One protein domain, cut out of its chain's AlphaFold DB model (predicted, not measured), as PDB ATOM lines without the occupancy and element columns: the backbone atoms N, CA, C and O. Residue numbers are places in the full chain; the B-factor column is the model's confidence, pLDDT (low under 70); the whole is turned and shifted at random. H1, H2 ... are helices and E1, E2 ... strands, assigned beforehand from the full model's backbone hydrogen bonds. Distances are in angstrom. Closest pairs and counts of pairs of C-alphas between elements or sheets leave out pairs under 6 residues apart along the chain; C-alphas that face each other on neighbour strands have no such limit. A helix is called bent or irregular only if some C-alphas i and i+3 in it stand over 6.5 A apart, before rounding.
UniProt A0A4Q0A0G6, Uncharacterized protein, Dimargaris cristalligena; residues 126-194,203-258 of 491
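This is residues 126 to 194 and 203 to 258 of the 491 residues of an uncharacterized protein of Dimargaris cristalligena (UniProt A0A4Q0A0G6). One eight-stranded sheet is folded back on itself into a flattened shell of two leaves, E1, E4, E7 and E3 facing E2, E6 and E5, with the long, bent strand E8 as the hinge. The strands run along the longest axis, and the short helix H1 sits at one end. The printed part has 125 residues, with E1 E2 E3 E4 H1 E5 E6 E7 E8 along the chain; the sheet is mixed, in the order E1 E4 E7 E3 E8 E2 E6 E5, and the class is mostly strand. The whole is compact, with a radius of gyration of the C-alphas of 15.5 A and spans of 48 by 36 by 22 A.

The twisted sheet, a folded sheet with two leaves that face each other, begins at edge strand E1, residues 126 to 129. E1 is antiparallel to E4, residues 164 to 173, with N 126 and O 167 2.9 A apart. E4 is antiparallel to E7, residues 225 to 234, with N 170 and O 228 2.8 A apart. E7 is parallel to E3, residues 145 to 153, with N 147 and O 227 2.8 A apart. E8, residues 240 to 254, has staggered pairing: it is parallel to E3 over its residues 249 to 254, with N 146 and O 249 2.8 A apart, and parallel to E2, residues 135 to 141, over its residues 242 to 246, with N 138 and O 244 2.8 A apart. E2 is parallel to E6, residues 207 to 214, with N 211 and O 137 2.8 A apart. E6 is antiparallel to edge strand E5, residues 183 to 190, with N 185 and O 212 2.9 A apart. The closest C-alphas of E1 and E5 are those of Phe 126 and Gly 186, 6.5 A apart. E1 and E3 are apart. H1, residues 176 to 179, only grazes the sheet with its residues 178 to 179; it is too short for an O i to N i+4 pair, and its one O i to N i+3 pair is within hydrogen-bond range.

E1 begins at C-alpha 126, (39.922, -16.016, 32.139), and is 10.7 A long. E2 measures 19.6 A, E3 25.2 A, E4 29.3 A and H1 5.5 A. E5, 20.6 A, bends by 61 degrees at residue 187. E6 measures 21.6 A and E7 29.3 A. E8 bends by 152 degrees at residue 251, measures 15.3 A, and ends at C-alpha 254, (27.589, -1.639, 31.559).

The C-alphas of Pro 159 and Arg 221, the two farthest apart, are 49.6 A apart. Residues 195 to 202 are not printed, and C-alphas 194 and 203 are 7.0 A apart across this cut. Of the links that are printed whole, none is long. The mean pLDDT of the printed part is 91.3; residue 160, residues 192 to 194 and residues 203 to 205 are under 70.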
ATOM      1  N   PHE A 126      39.284 -16.233  30.855       97.38
ATOM      2  CA  PHE A 126      39.922 -16.016  32.139       97.38
ATOM      3  C   PHE A 126      38.862 -16.052  33.225       97.38
ATOM      4  O   PHE A 126      37.782 -15.488  33.070       97.38
ATOM      5  N   ASP A 127      39.181 -16.663  34.351       96.38
ATOM      6  CA  ASP A 127      38.325 -16.643  35.519       96.38
ATOM      7  C   ASP A 127      39.167 -16.544  36.790       96.38
ATOM      8  O   ASP A 127      40.322 -16.977  36.850       96.38
ATOM      9  N   PHE A 128      38.613 -15.892  37.803       95.94
ATOM     10  CA  PHE A 128      39.298 -15.704  39.074       95.94
ATOM     11  C   PHE A 128      38.303 -15.560  40.213       95.94
ATOM     12  O   PHE A 128      37.166 -15.130  40.024       95.94
ATOM     13  N   ASP A 129      38.754 -15.926  41.405       94.88
ATOM     14  CA  ASP A 129      37.956 -15.849  42.619       94.88
ATOM     15  C   ASP A 129      37.960 -14.414  43.171       94.88
ATOM     16  O   ASP A 129      39.014 -13.850  43.481       94.88
ATOM     17  N   ALA A 130      36.780 -13.809  43.291       94.06
ATOM     18  CA  ALA A 130      36.597 -12.469  43.836       94.06
ATOM     19  C   ALA A 130      36.964 -12.375  45.329       94.06
ATOM     20  O   ALA A 130      37.223 -11.273  45.816       94.06
ATOM     21  N   SER A 131      37.015 -13.503  46.047       91.88
ATOM     22  CA  SER A 131      37.508 -13.561  47.427       91.88
ATOM     23  C   SER A 131      39.036 -13.468  47.515       91.88
ATOM     24  O   SER A 131      39.552 -12.920  48.490       91.88
ATOM     25  N   GLU A 132      39.764 -13.928  46.489       92.88
ATOM     26  CA  GLU A 132      41.225 -13.777  46.402       92.88
ATOM     27  C   GLU A 132      41.607 -12.383  45.877       92.88
ATOM     28  O   GLU A 132      42.572 -11.775  46.344       92.88
ATOM     29  N   TYR A 133      40.838 -11.852  44.923       94.00
ATOM     30  CA  TYR A 133      41.121 -10.575  44.268       94.00
ATOM     31  C   TYR A 133      39.957  -9.609  44.418       94.00
ATOM     32  O   TYR A 133      39.024  -9.631  43.620       94.00
ATOM     33  N   THR A 134      40.048  -8.669  45.355       92.81
ATOM     34  CA  THR A 134      39.016  -7.632  45.532       92.81
ATOM     35  C   THR A 134      39.059  -6.548  44.448       92.81
ATOM     36  O   THR A 134      38.172  -5.698  44.358       92.81
ATOM     37  N   HIS A 135      40.097  -6.544  43.611       94.62
ATOM     38  CA  HIS A 135      40.316  -5.544  42.572       94.62
ATOM     39  C   HIS A 135      40.549  -6.200  41.211       94.62
ATOM     40  O   HIS A 135      41.423  -7.062  41.065       94.62
ATOM     41  N   PHE A 136      39.840  -5.709  40.197       96.38
ATOM     42  CA  PHE A 136      39.985  -6.141  38.813       96.38
ATOM     43  C   PHE A 136      40.412  -4.979  37.915       96.38
ATOM     44  O   PHE A 136      39.854  -3.881  37.976       96.38
ATOM     45  N   ALA A 137      41.400  -5.218  37.052       96.19
ATOM     46  CA  ALA A 137      41.857  -4.237  36.078       96.19
ATOM     47  C   ALA A 137      41.997  -4.835  34.673       96.19
ATOM     48  O   ALA A 137      42.841  -5.706  34.462       96.19
ATOM     49  N   ALA A 138      41.271  -4.301  33.690       96.88
ATOM     50  CA  ALA A 138      41.447  -4.641  32.280       96.88
ATOM     51  C   ALA A 138      42.078  -3.479  31.506       96.88
ATOM     52  O   ALA A 138      41.639  -2.329  31.585       96.88
ATOM     53  N   ARG A 139      43.136  -3.773  30.746       96.81
ATOM     54  CA  ARG A 139      43.875  -2.780  29.959       96.81
ATOM     55  C   ARG A 139      44.061  -3.244  28.526       96.81
ATOM     56  O   ARG A 139      44.677  -4.283  28.305       96.81
ATOM     57  N   VAL A 140      43.634  -2.436  27.561       96.69
ATOM     58  CA  VAL A 140      43.956  -2.631  26.144       96.69
ATOM     59  C   VAL A 140      44.968  -1.581  25.710       96.69
ATOM     60  O   VAL A 140      44.707  -0.381  25.766       96.69
ATOM     61  N   ARG A 141      46.150  -2.030  25.291       94.50
ATOM     62  CA  ARG A 141      47.242  -1.177  24.808       94.50
ATOM     63  C   ARG A 141      47.460  -1.394  23.319       94.50
ATOM     64  O   ARG A 141      47.239  -2.487  22.820       94.50
ATOM     65  N   GLY A 142      47.969  -0.372  22.637       93.06
ATOM     66  CA  GLY A 142      48.192  -0.413  21.190       93.06
ATOM     67  C   GLY A 142      46.956  -0.020  20.380       93.06
ATOM     68  O   GLY A 142      45.894   0.275  20.926       93.06
ATOM     69  N   ALA A 143      47.119   0.031  19.062       92.38
ATOM     70  CA  ALA A 143      46.110   0.459  18.104       92.38
ATOM     71  C   ALA A 143      45.019  -0.614  17.936       92.38
ATOM     72  O   ALA A 143      45.008  -1.357  16.957       92.38
ATOM     73  N   ALA A 144      44.125  -0.696  18.921       94.56
ATOM     74  CA  ALA A 144      42.974  -1.587  18.939       94.56
ATOM     75  C   ALA A 144      41.693  -0.824  19.304       94.56
ATOM     76  O   ALA A 144      41.706   0.056  20.170       94.56
ATOM     77  N   TYR A 145      40.597  -1.182  18.635       95.75
ATOM     78  CA  TYR A 145      39.246  -0.741  18.966       95.75
ATOM     79  C   TYR A 145      38.595  -1.750  19.916       95.75
ATOM     80  O   TYR A 145      38.480  -2.926  19.574       95.75
ATOM     81  N   SER A 146      38.182  -1.301  21.096       96.56
ATOM     82  CA  SER A 146      37.818  -2.165  22.219       96.56
ATOM     83  C   SER A 146      36.359  -2.001  22.625       96.56
ATOM     84  O   SER A 146      35.983  -0.969  23.170       96.56
ATOM     85  N   ASN A 147      35.541  -3.024  22.431       97.00
ATOM     86  CA  ASN A 147      34.218  -3.086  23.040       97.00
ATOM     87  C   ASN A 147      34.344  -3.788  24.387       97.00
ATOM     88  O   ASN A 147      34.832  -4.916  24.447       97.00
ATOM     89  N   VAL A 148      33.949  -3.114  25.460       98.06
ATOM     90  CA  VAL A 148      33.939  -3.679  26.807       98.06
ATOM     91  C   VAL A 148      32.499  -3.759  27.283       98.06
ATOM     92  O   VAL A 148      31.809  -2.745  27.317       98.06
ATOM     93  N   GLU A 149      32.071  -4.954  27.655       98.12
ATOM     94  CA  GLU A 149      30.741  -5.245  28.178       98.12
ATOM     95  C   GLU A 149      30.872  -5.768  29.605       98.12
ATOM     96  O   GLU A 149      31.680  -6.661  29.871       98.12
ATOM     97  N   ILE A 150      30.075  -5.232  30.525       97.69
ATOM     98  CA  ILE A 150      29.990  -5.715  31.903       97.69
ATOM     99  C   ILE A 150      28.533  -6.057  32.200       97.69
ATOM    100  O   ILE A 150      27.652  -5.223  32.004       97.69
ATOM    101  N   HIS A 151      28.298  -7.272  32.682       95.75
ATOM    102  CA  HIS A 151      26.979  -7.748  33.093       95.75
ATOM    103  C   HIS A 151      27.112  -8.640  34.325       95.75
ATOM    104  O   HIS A 151      28.172  -9.222  34.591       95.75
ATOM    105  N   VAL A 152      26.018  -8.741  35.070       94.69
ATOM    106  CA  VAL A 152      25.873  -9.705  36.155       94.69
ATOM    107  C   VAL A 152      25.247 -10.978  35.581       94.69
ATOM    108  O   VAL A 152      24.351 -10.920  34.742       94.69
ATOM    109  N   ASP A 153      25.773 -12.136  35.967       93.69
ATOM    110  CA  ASP A 153      25.207 -13.437  35.624       93.69
ATOM    111  C   ASP A 153      23.979 -13.685  36.497       93.69
ATOM    112  O   ASP A 153      24.106 -13.924  37.699       93.69
ATOM    113  N   GLU A 154      22.798 -13.602  35.889       87.88
ATOM    114  CA  GLU A 154      21.511 -13.832  36.551       87.88
ATOM    115  C   GLU A 154      21.212 -15.316  36.801       87.88
ATOM    116  O   GLU A 154      20.194 -15.632  37.417       87.88
ATOM    117  N   SER A 155      22.051 -16.236  36.313       86.81
ATOM    118  CA  SER A 155      21.839 -17.660  36.564       86.81
ATOM    119  C   SER A 155      22.033 -18.004  38.044       86.81
ATOM    120  O   SER A 155      22.936 -17.490  38.710       86.81
ATOM    121  N   ASP A 156      21.185 -18.900  38.558       75.69
ATOM    122  CA  ASP A 156      21.323 -19.483  39.896       75.69
ATOM    123  C   ASP A 156      22.556 -20.396  39.911       75.69
ATOM    124  O   ASP A 156      22.496 -21.603  39.660       75.69
ATOM    125  N   ALA A 157      23.713 -19.776  40.109       72.81
ATOM    126  CA  ALA A 157      24.995 -20.443  40.124       72.81
ATOM    127  C   ALA A 157      25.104 -21.381  41.340       72.81
ATOM    128  O   ALA A 157      24.585 -21.101  42.418       72.81
ATOM    129  N   THR A 158      25.798 -22.507  41.170       74.31
ATOM    130  CA  THR A 158      26.156 -23.390  42.288       74.31
ATOM    131  C   THR A 158      27.076 -22.662  43.279       74.31
ATOM    132  O   THR A 158      27.831 -21.793  42.842       74.31
ATOM    133  N   PRO A 159      27.127 -23.063  44.567       70.31
ATOM    134  CA  PRO A 159      27.952 -22.418  45.600       70.31
ATOM    135  C   PRO A 159      29.418 -22.154  45.229       70.31
ATOM    136  O   PRO A 159      30.014 -21.174  45.654       70.31
ATOM    137  N   GLU A 160      30.017 -23.004  44.397       62.84
ATOM    138  CA  GLU A 160      31.403 -22.845  43.932       62.84
ATOM    139  C   GLU A 160      31.546 -21.838  42.777       62.84
ATOM    140  O   GLU A 160      32.590 -21.206  42.610       62.84
ATOM    141  N   ALA A 161      30.495 -21.654  41.980       70.38
ATOM    142  CA  ALA A 161      30.424 -20.614  40.963       70.38
ATOM    143  C   ALA A 161      30.087 -19.237  41.568       70.38
ATOM    144  O   ALA A 161      30.238 -18.222  40.887       70.38
ATOM    145  N   GLU A 162      29.714 -19.179  42.854       72.12
ATOM    146  CA  GLU A 162      29.194 -17.968  43.491       72.12
ATOM    147  C   GLU A 162      30.215 -16.824  43.655       72.12
ATOM    148  O   GLU A 162      29.822 -15.671  43.836       72.12
ATOM    149  N   ALA A 163      31.520 -17.094  43.575       87.19
ATOM    150  CA  ALA A 163      32.551 -16.068  43.762       87.19
ATOM    151  C   ALA A 163      33.437 -15.833  42.531       87.19
ATOM    152  O   ALA A 163      34.322 -14.979  42.573       87.19
ATOM    153  N   ARG A 164      33.239 -16.563  41.425       94.81
ATOM    154  CA  ARG A 164      34.155 -16.493  40.275       94.81
ATOM    155  C   ARG A 164      33.700 -15.468  39.243       94.81
ATOM    156  O   ARG A 164      32.692 -15.663  38.570       94.81
ATOM    157  N   ILE A 165      34.485 -14.409  39.063       96.19
ATOM    158  CA  ILE A 165      34.308 -13.464  37.954       96.19
ATOM    159  C   ILE A 165      34.901 -14.099  36.697       96.19
ATOM    160  O   ILE A 165      36.052 -14.542  36.707       96.19
ATOM    161  N   LYS A 166      34.126 -14.128  35.609       97.25
ATOM    162  CA  LYS A 166      34.564 -14.642  34.303       97.25
ATOM    163  C   LYS A 166      34.817 -13.480  33.353       97.25
ATOM    164  O   LYS A 166      34.067 -12.508  33.318       97.25
ATOM    165  N   VAL A 167      35.873 -13.583  32.562       98.12
ATOM    166  CA  VAL A 167      36.271 -12.578  31.584       98.12
ATOM    167  C   VAL A 167      36.605 -13.272  30.270       98.12
ATOM    168  O   VAL A 167      37.573 -14.023  30.189       98.12
ATOM    169  N   ASN A 168      35.823 -12.991  29.233       98.31
ATOM    170  CA  ASN A 168      36.063 -13.463  27.872       98.31
ATOM    171  C   ASN A 168      36.636 -12.305  27.039       98.31
ATOM    172  O   ASN A 168      35.981 -11.284  26.839       98.31
ATOM    173  N   ALA A 169      37.879 -12.445  26.588       98.06
ATOM    174  CA  ALA A 169      38.615 -11.454  25.813       98.06
ATOM    175  C   ALA A 169      38.867 -11.971  24.392       98.06
ATOM    176  O   ALA A 169      39.848 -12.662  24.128       98.06
ATOM    177  N   GLN A 170      37.993 -11.616  23.457       97.94
ATOM    178  CA  GLN A 170      38.124 -11.970  22.046       97.94
ATOM    179  C   GLN A 170      38.899 -10.891  21.307       97.94
ATOM    180  O   GLN A 170      38.562  -9.713  21.387       97.94
ATOM    181  N   VAL A 171      39.904 -11.278  20.528       97.81
ATOM    182  CA  VAL A 171      40.581 -10.352  19.616       97.81
ATOM    183  C   VAL A 171      40.416 -10.849  18.192       97.81
ATOM    184  O   VAL A 171      40.600 -12.032  17.919       97.81
ATOM    185  N   LYS A 172      40.064  -9.940  17.285       97.81
ATOM    186  CA  LYS A 172      40.025 -10.176  15.844       97.81
ATOM    187  C   LYS A 172      40.920  -9.168  15.144       97.81
ATOM    188  O   LYS A 172      40.997  -8.009  15.555       97.81
ATOM    189  N   VAL A 173      41.569  -9.587  14.068       97.62
ATOM    190  CA  VAL A 173      42.392  -8.720  13.225       97.62
ATOM    191  C   VAL A 173      41.943  -8.803  11.770       97.62
ATOM    192  O   VAL A 173      41.352  -9.793  11.343       97.62
ATOM    193  N   SER A 174      42.209  -7.754  11.003       96.94
ATOM    194  CA  SER A 174      41.941  -7.740   9.559       96.94
ATOM    195  C   SER A 174      43.033  -8.434   8.733       96.94
ATOM    196  O   SER A 174      42.826  -8.725   7.563       96.94
ATOM    197  N   ASP A 175      44.220  -8.642   9.311       96.31
ATOM    198  CA  ASP A 175      45.407  -9.163   8.628       96.31
ATOM    199  C   ASP A 175      46.189 -10.088   9.571       96.31
ATOM    200  O   ASP A 175      46.509  -9.705  10.701       96.31
ATOM    201  N   ALA A 176      46.510 -11.298   9.105       96.88
ATOM    202  CA  ALA A 176      47.217 -12.317   9.876       96.88
ATOM    203  C   ALA A 176      48.594 -11.845  10.379       96.88
ATOM    204  O   ALA A 176      49.055 -12.300  11.428       96.88
ATOM    205  N   GLU A 177      49.252 -10.898   9.697       96.31
ATOM    206  CA  GLU A 177      50.522 -10.342  10.170       96.31
ATOM    207  C   GLU A 177      50.385  -9.619  11.516       96.31
ATOM    208  O   GLU A 177      51.331  -9.616  12.310       96.31
ATOM    209  N   LEU A 178      49.212  -9.037  11.794       96.25
ATOM    210  CA  LEU A 178      48.944  -8.317  13.037       96.25
ATOM    211  C   LEU A 178      48.889  -9.258  14.241       96.25
ATOM    212  O   LEU A 178      49.290  -8.840  15.329       96.25
ATOM    213  N   LEU A 179      48.475 -10.522  14.058       96.50
ATOM    214  CA  LEU A 179      48.396 -11.515  15.139       96.50
ATOM    215  C   LEU A 179      49.737 -11.702  15.849       96.50
ATOM    216  O   LEU A 179      49.767 -11.876  17.063       96.50
ATOM    217  N   ARG A 180      50.857 -11.582  15.123       95.81
ATOM    218  CA  ARG A 180      52.213 -11.701  15.692       95.81
ATOM    219  C   ARG A 180      52.501 -10.667  16.786       95.81
ATOM    220  O   ARG A 180      53.360 -10.890  17.636       95.81
ATOM    221  N   ASN A 181      51.783  -9.545  16.763       95.94
ATOM    222  CA  ASN A 181      51.915  -8.446  17.715       95.94
ATOM    223  C   ASN A 181      50.752  -8.374  18.713       95.94
ATOM    224  O   ASN A 181      50.758  -7.494  19.573       95.94
ATOM    225  N   VAL A 182      49.772  -9.275  18.604       96.88
ATOM    226  CA  VAL A 182      48.663  -9.378  19.550       96.88
ATOM    227  C   VAL A 182      49.029 -10.363  20.650       96.88
ATOM    228  O   VAL A 182      49.447 -11.488  20.380       96.88
ATOM    229  N   LYS A 183      48.866  -9.953  21.907       97.19
ATOM    230  CA  LYS A 183      49.036 -10.836  23.064       97.19
ATOM    231  C   LYS A 183      47.978 -10.543  24.114       97.19
ATOM    232  O   LYS A 183      47.712  -9.376  24.399       97.19
ATOM    233  N   ILE A 184      47.420 -11.586  24.714       97.25
ATOM    234  CA  ILE A 184      46.477 -11.472  25.826       97.25
ATOM    235  C   ILE A 184      47.101 -12.156  27.038       97.25
ATOM    236  O   ILE A 184      47.614 -13.267  26.932       97.25
ATOM    237  N   PHE A 185      47.088 -11.477  28.180       95.69
ATOM    238  CA  PHE A 185      47.582 -12.019  29.441       95.69
ATOM    239  C   PHE A 185      46.595 -11.695  30.552       95.69
ATOM    240  O   PHE A 185      46.251 -10.529  30.739       95.69
ATOM    241  N   GLY A 186      46.190 -12.707  31.308       95.88
ATOM    242  CA  GLY A 186      45.443 -12.559  32.550       95.88
ATOM    243  C   GLY A 186      46.257 -13.130  33.700       95.88
ATOM    244  O   GLY A 186      46.960 -14.125  33.529       95.88
ATOM    245  N   GLY A 187      46.202 -12.496  34.866       95.12
ATOM    246  CA  GLY A 187      46.779 -13.094  36.058       95.12
ATOM    247  C   GLY A 187      46.934 -12.153  37.238       95.12
ATOM    248  O   GLY A 187      46.691 -10.943  37.169       95.12
ATOM    249  N   LYS A 188      47.397 -12.755  38.331       92.50
ATOM    250  CA  LYS A 188      47.724 -12.084  39.582       92.50
ATOM    251  C   LYS A 188      48.828 -11.060  39.377       92.50
ATOM    252  O   LYS A 188      49.923 -11.376  38.905       92.50
ATOM    253  N   ARG A 189      48.570  -9.831  39.809       86.69
ATOM    254  CA  ARG A 189      49.604  -8.817  39.984       86.69
ATOM    255  C   ARG A 189      49.621  -8.378  41.431       86.69
ATOM    256  O   ARG A 189      48.615  -7.944  41.987       86.69
ATOM    257  N   LYS A 190      50.802  -8.460  42.043       79.19
ATOM    258  CA  LYS A 190      51.037  -7.755  43.298       79.19
ATOM    259  C   LYS A 190      50.943  -6.267  42.987       79.19
ATOM    260  O   LYS A 190      51.619  -5.800  42.066       79.19
ATOM    261  N   GLY A 191      50.083  -5.547  43.707       70.12
ATOM    262  CA  GLY A 191      50.107  -4.090  43.706       70.12
ATOM    263  C   GLY A 191      51.550  -3.640  43.882       70.12
ATOM    264  O   GLY A 191      52.201  -4.011  44.859       70.12
ATOM    265  N   GLY A 192      52.083  -2.918  42.893       64.31
ATOM    266  CA  GLY A 192      53.377  -2.276  43.064       64.31
ATOM    267  C   GLY A 192      53.310  -1.371  44.298       64.31
ATOM    268  O   GLY A 192      52.222  -0.880  44.622       64.31
ATOM    269  N   PRO A 193      54.429  -1.147  45.005       56.69
ATOM    270  CA  PRO A 193      54.441  -0.175  46.087       56.69
ATOM    271  C   PRO A 193      53.860   1.143  45.560       56.69
ATOM    272  O   PRO A 193      54.147   1.497  44.410       56.69
ATOM    273  N   PRO A 194      53.032   1.852  46.351       56.28
ATOM    274  CA  PRO A 194      52.422   3.100  45.915       56.28
ATOM    275  C   PRO A 194      53.521   3.999  45.352       56.28
ATOM    276  O   PRO A 194      54.463   4.365  46.059       56.28
ATOM    277  N   HIS A 203      46.964   2.754  42.110       59.19
ATOM    278  CA  HIS A 203      46.723   1.328  42.218       59.19
ATOM    279  C   HIS A 203      46.324   1.065  43.673       59.19
ATOM    280  O   HIS A 203      47.083   1.456  44.569       59.19
ATOM    281  N   PRO A 204      45.134   0.502  43.932       59.47
ATOM    282  CA  PRO A 204      44.754   0.205  45.296       59.47
ATOM    283  C   PRO A 204      45.779  -0.777  45.891       59.47
ATOM    284  O   PRO A 204      46.247  -1.681  45.187       59.47
ATOM    285  N   PRO A 205      46.203  -0.568  47.147       61.47
ATOM    286  CA  PRO A 205      47.077  -1.511  47.827       61.47
ATOM    287  C   PRO A 205      46.354  -2.855  47.939       61.47
ATOM    288  O   PRO A 205      45.227  -2.905  48.418       61.47
ATOM    289  N   GLY A 206      46.993  -3.932  47.484       72.00
ATOM    290  CA  GLY A 206      46.399  -5.267  47.492       72.00
ATOM    291  C   GLY A 206      46.794  -6.111  46.286       72.00
ATOM    292  O   GLY A 206      47.457  -5.655  45.344       72.00
ATOM    293  N   GLU A 207      46.399  -7.376  46.336       83.56
ATOM    294  CA  GLU A 207      46.474  -8.277  45.195       83.56
ATOM    295  C   GLU A 207      45.315  -7.954  44.251       83.56
ATOM    296  O   GLU A 207      44.171  -7.813  44.675       83.56
ATOM    297  N   HIS A 208      45.619  -7.770  42.968       89.94
ATOM    298  CA  HIS A 208      44.602  -7.489  41.962       89.94
ATOM    299  C   HIS A 208      44.759  -8.446  40.790       89.94
ATOM    300  O   HIS A 208      45.879  -8.799  40.394       89.94
ATOM    301  N   TYR A 209      43.628  -8.843  40.218       95.69
ATOM    302  CA  TYR A 209      43.623  -9.573  38.967       95.69
ATOM    303  C   TYR A 209      43.725  -8.573  37.818       95.69
ATOM    304  O   TYR A 209      42.975  -7.594  37.754       95.69
ATOM    305  N   SER A 210      44.678  -8.782  36.911       95.94
ATOM    306  CA  SER A 210      44.875  -7.898  35.766       95.94
ATOM    307  C   SER A 210      44.756  -8.663  34.459       95.94
ATOM    308  O   SER A 210      45.504  -9.610  34.226       95.94
ATOM    309  N   LEU A 211      43.868  -8.190  33.587       97.38
ATOM    310  CA  LEU A 211      43.818  -8.556  32.178       97.38
ATOM    311  C   LEU A 211      44.535  -7.482  31.349       97.38
ATOM    312  O   LEU A 211      44.288  -6.283  31.492       97.38
ATOM    313  N   MET A 212      45.415  -7.906  30.449       97.50
ATOM    314  CA  MET A 212      46.126  -7.039  29.523       97.50
ATOM    315  C   MET A 212      46.023  -7.584  28.102       97.50
ATOM    316  O   MET A 212      46.540  -8.658  27.808       97.50
ATOM    317  N   VAL A 213      45.416  -6.800  27.214       97.56
ATOM    318  CA  VAL A 213      45.417  -7.027  25.767       97.56
ATOM    319  C   VAL A 213      46.440  -6.073  25.154       97.56
ATOM    320  O   VAL A 213      46.293  -4.854  25.225       97.56
ATOM    321  N   LEU A 214      47.511  -6.614  24.588       97.19
ATOM    322  CA  LEU A 214      48.505  -5.864  23.829       97.19
ATOM    323  C   LEU A 214      48.190  -6.013  22.346       97.19
ATOM    324  O   LEU A 214      48.259  -7.113  21.817       97.19
ATOM    325  N   GLY A 215      47.846  -4.913  21.692       94.88
ATOM    326  CA  GLY A 215      47.799  -4.783  20.244       94.88
ATOM    327  C   GLY A 215      49.082  -4.154  19.683       94.88
ATOM    328  O   GLY A 215      49.955  -3.704  20.435       94.88
ATOM    329  N   PRO A 216      49.197  -4.071  18.350       94.19
ATOM    330  CA  PRO A 216      50.342  -3.458  17.689       94.19
ATOM    331  C   PRO A 216      50.426  -1.957  18.006       94.19
ATOM    332  O   PRO A 216      49.414  -1.285  18.193       94.19
ATOM    333  N   HIS A 217      51.633  -1.389  18.027       89.88
ATOM    334  CA  HIS A 217      51.822   0.053  18.268       89.88
ATOM    335  C   HIS A 217      51.245   0.948  17.162       89.88
ATOM    336  O   HIS A 217      51.013   2.134  17.387       89.88
ATOM    337  N   GLY A 218      51.005   0.388  15.980       88.75
ATOM    338  CA  GLY A 218      50.352   1.046  14.863       88.75
ATOM    339  C   GLY A 218      49.846   0.006  13.873       88.75
ATOM    340  O   GLY A 218      50.316  -1.132  13.862       88.75
ATOM    341  N   VAL A 219      48.892   0.407  13.046       90.25
ATOM    342  CA  VAL A 219      48.351  -0.406  11.955       90.25
ATOM    343  C   VAL A 219      48.518   0.354  10.645       90.25
ATOM    344  O   VAL A 219      48.594   1.586  10.642       90.25
ATOM    345  N   ARG A 220      48.615  -0.361   9.523       90.69
ATOM    346  CA  ARG A 220      48.619   0.271   8.197       90.69
ATOM    347  C   ARG A 220      47.201   0.704   7.811       90.69
ATOM    348  O   ARG A 220      46.215   0.305   8.425       90.69
ATOM    349  N   ARG A 221      47.080   1.514   6.758       87.88
ATOM    350  CA  ARG A 221      45.771   1.860   6.187       87.88
ATOM    351  C   ARG A 221      45.035   0.580   5.771       87.88
ATOM    352  O   ARG A 221      45.619  -0.260   5.097       87.88
ATOM    353  N   GLY A 222      43.771   0.453   6.174       88.81
ATOM    354  CA  GLY A 222      42.948  -0.737   5.919       88.81
ATOM    355  C   GLY A 222      43.201  -1.904   6.879       88.81
ATOM    356  O   GLY A 222      42.467  -2.883   6.830       88.81
ATOM    357  N   GLN A 223      44.195  -1.800   7.765       93.06
ATOM    358  CA  GLN A 223      44.418  -2.764   8.834       93.06
ATOM    359  C   GLN A 223      43.726  -2.320  10.126       93.06
ATOM    360  O   GLN A 223      43.716  -1.132  10.452       93.06
ATOM    361  N   CYS A 224      43.199  -3.266  10.898       94.88
ATOM    362  CA  CYS A 224      42.643  -2.996  12.218       94.88
ATOM    363  C   CYS A 224      42.739  -4.192  13.165       94.88
ATOM    364  O   CYS A 224      42.856  -5.350  12.758       94.88
ATOM    365  N   VAL A 225      42.649  -3.872  14.455       96.31
ATOM    366  CA  VAL A 225      42.527  -4.830  15.554       96.31
ATOM    367  C   VAL A 225      41.279  -4.470  16.352       96.31
ATOM    368  O   VAL A 225      41.118  -3.321  16.766       96.31
ATOM    369  N   ARG A 226      40.399  -5.446  16.570       97.06
ATOM    370  CA  ARG A 226      39.210  -5.321  17.416       97.06
ATOM    371  C   ARG A 226      39.350  -6.217  18.634       97.06
ATOM    372  O   ARG A 226      39.636  -7.400  18.480       97.06
ATOM    373  N   ALA A 227      39.124  -5.669  19.819       97.50
ATOM    374  CA  ALA A 227      39.062  -6.412  21.069       97.50
ATOM    375  C   ALA A 227      37.633  -6.348  21.627       97.50
ATOM    376  O   ALA A 227      37.076  -5.267  21.768       97.50
ATOM    377  N   GLY A 228      37.031  -7.490  21.928       97.94
ATOM    378  CA  GLY A 228      35.806  -7.605  22.712       97.94
ATOM    379  C   GLY A 228      36.160  -8.156  24.086       97.94
ATOM    380  O   GLY A 228      36.753  -9.227  24.163       97.94
ATOM    381  N   ILE A 229      35.847  -7.433  25.156       98.44
ATOM    382  CA  ILE A 229      36.060  -7.878  26.535       98.44
ATOM    383  C   ILE A 229      34.699  -7.948  27.208       98.44
ATOM    384  O   ILE A 229      34.097  -6.916  27.484       98.44
ATOM    385  N   LYS A 230      34.235  -9.159  27.493       98.50
ATOM    386  CA  LYS A 230      32.991  -9.415  28.212       98.50
ATOM    387  C   LYS A 230      33.315  -9.858  29.635       98.50
ATOM    388  O   LYS A 230      33.964 -10.882  29.827       98.50
ATOM    389  N   ILE A 231      32.891  -9.070  30.616       98.12
ATOM    390  CA  ILE A 231      33.082  -9.311  32.048       98.12
ATOM    391  C   ILE A 231      31.741  -9.758  32.625       98.12
ATOM    392  O   ILE A 231      30.757  -9.021  32.558       98.12
ATOM    393  N   THR A 232      31.721 -10.964  33.174       97.44
ATOM    394  CA  THR A 232      30.562 -11.597  33.802       97.44
ATOM    395  C   THR A 232      30.812 -11.690  35.302       97.44
ATOM    396  O   THR A 232      31.737 -12.383  35.738       97.44
ATOM    397  N   ILE A 233      29.998 -10.997  36.094       96.12
ATOM    398  CA  ILE A 233      30.089 -11.007  37.558       96.12
ATOM    399  C   ILE A 233      28.966 -11.885  38.119       96.12
ATOM    400  O   ILE A 233      27.821 -11.665  37.751       96.12
ATOM    401  N   PRO A 234      29.224 -12.863  38.997       95.06
ATOM    402  CA  PRO A 234      28.152 -13.701  39.530       95.06
ATOM    403  C   PRO A 234      27.238 -12.902  40.478       95.06
ATOM    404  O   PRO A 234      27.729 -12.166  41.332       95.06
ATOM    405  N   LYS A 235      25.911 -13.065  40.373       92.56
ATOM    406  CA  LYS A 235      24.898 -12.358  41.198       92.56
ATOM    407  C   LYS A 235      24.994 -12.611  42.708       92.56
ATOM    408  O   LYS A 235      24.553 -11.815  43.544       92.56
ATOM    409  N   SER A 236      25.549 -13.751  43.082       91.81
ATOM    410  CA  SER A 236      25.869 -14.105  44.466       91.81
ATOM    411  C   SER A 236      26.918 -13.178  45.085       91.81
ATOM    412  O   SER A 236      26.923 -13.002  46.305       91.81
ATOM    413  N   LEU A 237      27.763 -12.528  44.274       92.81
ATOM    414  CA  LEU A 237      28.737 -11.559  44.753       92.81
ATOM    415  C   LEU A 237      28.014 -10.301  45.251       92.81
ATOM    416  O   LEU A 237      27.557  -9.475  44.473       92.81
ATOM    417  N   LYS A 238      27.909 -10.144  46.574       91.81
ATOM    418  CA  LYS A 238      27.173  -9.025  47.199       91.81
ATOM    419  C   LYS A 238      27.937  -7.709  47.258       91.81
ATOM    420  O   LYS A 238      27.351  -6.679  47.564       91.81
ATOM    421  N   LYS A 239      29.251  -7.742  47.056       91.94
ATOM    422  CA  LYS A 239      30.118  -6.562  47.050       91.94
ATOM    423  C   LYS A 239      31.396  -6.876  46.297       91.94
ATOM    424  O   LYS A 239      31.890  -8.001  46.361       91.94
ATOM    425  N   TYR A 240      31.967  -5.867  45.658       94.88
ATOM    426  CA  TYR A 240      33.282  -5.977  45.042       94.88
ATOM    427  C   TYR A 240      34.014  -4.645  45.156       94.88
ATOM    428  O   TYR A 240      33.394  -3.597  45.013       94.88
ATOM    429  N   ASP A 241      35.314  -4.625  45.453       94.31
ATOM    430  CA  ASP A 241      35.924  -3.335  45.785       94.31
ATOM    431  C   ASP A 241      36.119  -2.469  44.543       94.31
ATOM    432  O   ASP A 241      35.751  -1.294  44.566       94.31
ATOM    433  N   SER A 242      36.741  -2.980  43.474       95.19
ATOM    434  CA  SER A 242      37.054  -2.094  42.350       95.19
ATOM    435  C   SER A 242      37.157  -2.725  40.973       95.19
ATOM    436  O   SER A 242      37.681  -3.825  40.797       95.19
ATOM    437  N   ILE A 243      36.721  -1.947  39.980       96.81
ATOM    438  CA  ILE A 243      36.866  -2.241  38.556       96.81
ATOM    439  C   ILE A 243      37.585  -1.068  37.884       96.81
ATOM    440  O   ILE A 243      37.136   0.079  37.950       96.81
ATOM    441  N   PHE A 244      38.701  -1.370  37.218       96.56
ATOM    442  CA  PHE A 244      39.504  -0.413  36.460       96.56
ATOM    443  C   PHE A 244      39.605  -0.819  34.994       96.56
ATOM    444  O   PHE A 244      40.182  -1.856  34.668       96.56
ATOM    445  N   LEU A 245      39.130   0.030  34.091       97.38
ATOM    446  CA  LEU A 245      39.179  -0.209  32.653       97.38
ATOM    447  C   LEU A 245      39.976   0.891  31.958       97.38
ATOM    448  O   LEU A 245      39.759   2.080  32.193       97.38
ATOM    449  N   SER A 246      40.898   0.509  31.075       96.56
ATOM    450  CA  SER A 246      41.602   1.479  30.237       96.56
ATOM    451  C   SER A 246      41.882   0.951  28.840       96.56
ATOM    452  O   SER A 246      42.427  -0.138  28.679       96.56
ATOM    453  N   TYR A 247      41.523   1.725  27.822       95.69
ATOM    454  CA  TYR A 247      41.722   1.362  26.419       95.69
ATOM    455  C   TYR A 247      41.824   2.613  25.542       95.69
ATOM    456  O   TYR A 247      41.385   3.686  25.935       95.69
ATOM    457  N   LEU A 248      42.430   2.519  24.357       93.50
ATOM    458  CA  LEU A 248      42.605   3.698  23.499       93.50
ATOM    459  C   LEU A 248      41.290   4.118  22.839       93.50
ATOM    460  O   LEU A 248      40.808   5.218  23.096       93.50
ATOM    461  N   ALA A 249      40.696   3.252  22.024       94.06
ATOM    462  CA  ALA A 249      39.436   3.528  21.345       94.06
ATOM    463  C   ALA A 249      38.426   2.412  21.606       94.06
ATOM    464  O   ALA A 249      38.852   1.285  21.845       94.06
ATOM    465  N   GLY A 250      37.122   2.689  21.574       94.62
ATOM    466  CA  GLY A 250      36.150   1.654  21.905       94.62
ATOM    467  C   GLY A 250      34.751   2.108  22.282       94.62
ATOM    468  O   GLY A 250      34.363   3.240  22.012       94.62
ATOM    469  N   LYS A 251      34.012   1.207  22.922       96.44
ATOM    470  CA  LYS A 251      32.779   1.497  23.659       96.44
ATOM    471  C   LYS A 251      32.801   0.732  24.972       96.44
ATOM    472  O   LYS A 251      33.281  -0.398  25.013       96.44
ATOM    473  N   LEU A 252      32.273   1.341  26.024       97.88
ATOM    474  CA  LEU A 252      31.872   0.631  27.231       97.88
ATOM    475  C   LEU A 252      30.351   0.529  27.245       97.88
ATOM    476  O   LEU A 252      29.681   1.541  27.046       97.88
ATOM    477  N   GLN A 253      29.856  -0.667  27.539       97.44
ATOM    478  CA  GLN A 253      28.477  -0.919  27.915       97.44
ATOM    479  C   GLN A 253      28.457  -1.651  29.259       97.44
ATOM    480  O   GLN A 253      29.061  -2.712  29.417       97.44
ATOM    481  N   ALA A 254      27.795  -1.058  30.241       96.12
ATOM    482  CA  ALA A 254      27.589  -1.639  31.559       96.12
ATOM    483  C   ALA A 254      26.082  -1.724  31.816       96.12
ATOM    484  O   ALA A 254      25.418  -0.688  31.849       96.12
ATOM    485  N   ASP A 255      25.576  -2.951  31.950       92.19
ATOM    486  CA  ASP A 255      24.151  -3.225  32.166       92.19
ATOM    487  C   ASP A 255      23.692  -2.699  33.536       92.19
ATOM    488  O   ASP A 255      24.450  -2.686  34.508       92.19
ATOM    489  N   SER A 256      22.421  -2.314  33.608       92.62
ATOM    490  CA  SER A 256      21.659  -2.015  34.818       92.62
ATOM    491  C   SER A 256      21.791  -3.055  35.935       92.62
ATOM    492  O   SER A 256      21.697  -2.684  37.104       92.62
ATOM    493  N   SER A 257      22.074  -4.320  35.608       91.69
ATOM    494  CA  SER A 257      22.307  -5.384  36.592       91.69
ATOM    495  C   SER A 257      23.482  -5.079  37.542       91.69
ATOM    496  O   SER A 257      23.555  -5.611  38.646       91.69
ATOM    497  N   LEU A 258      24.416  -4.204  37.150       92.31
ATOM    498  CA  LEU A 258      25.501  -3.732  38.021       92.31
ATOM    499  C   LEU A 258      25.026  -2.856  39.183       92.31
ATOM    500  O   LEU A 258      25.795  -2.632  40.116       92.31
TER     501      LEU A 258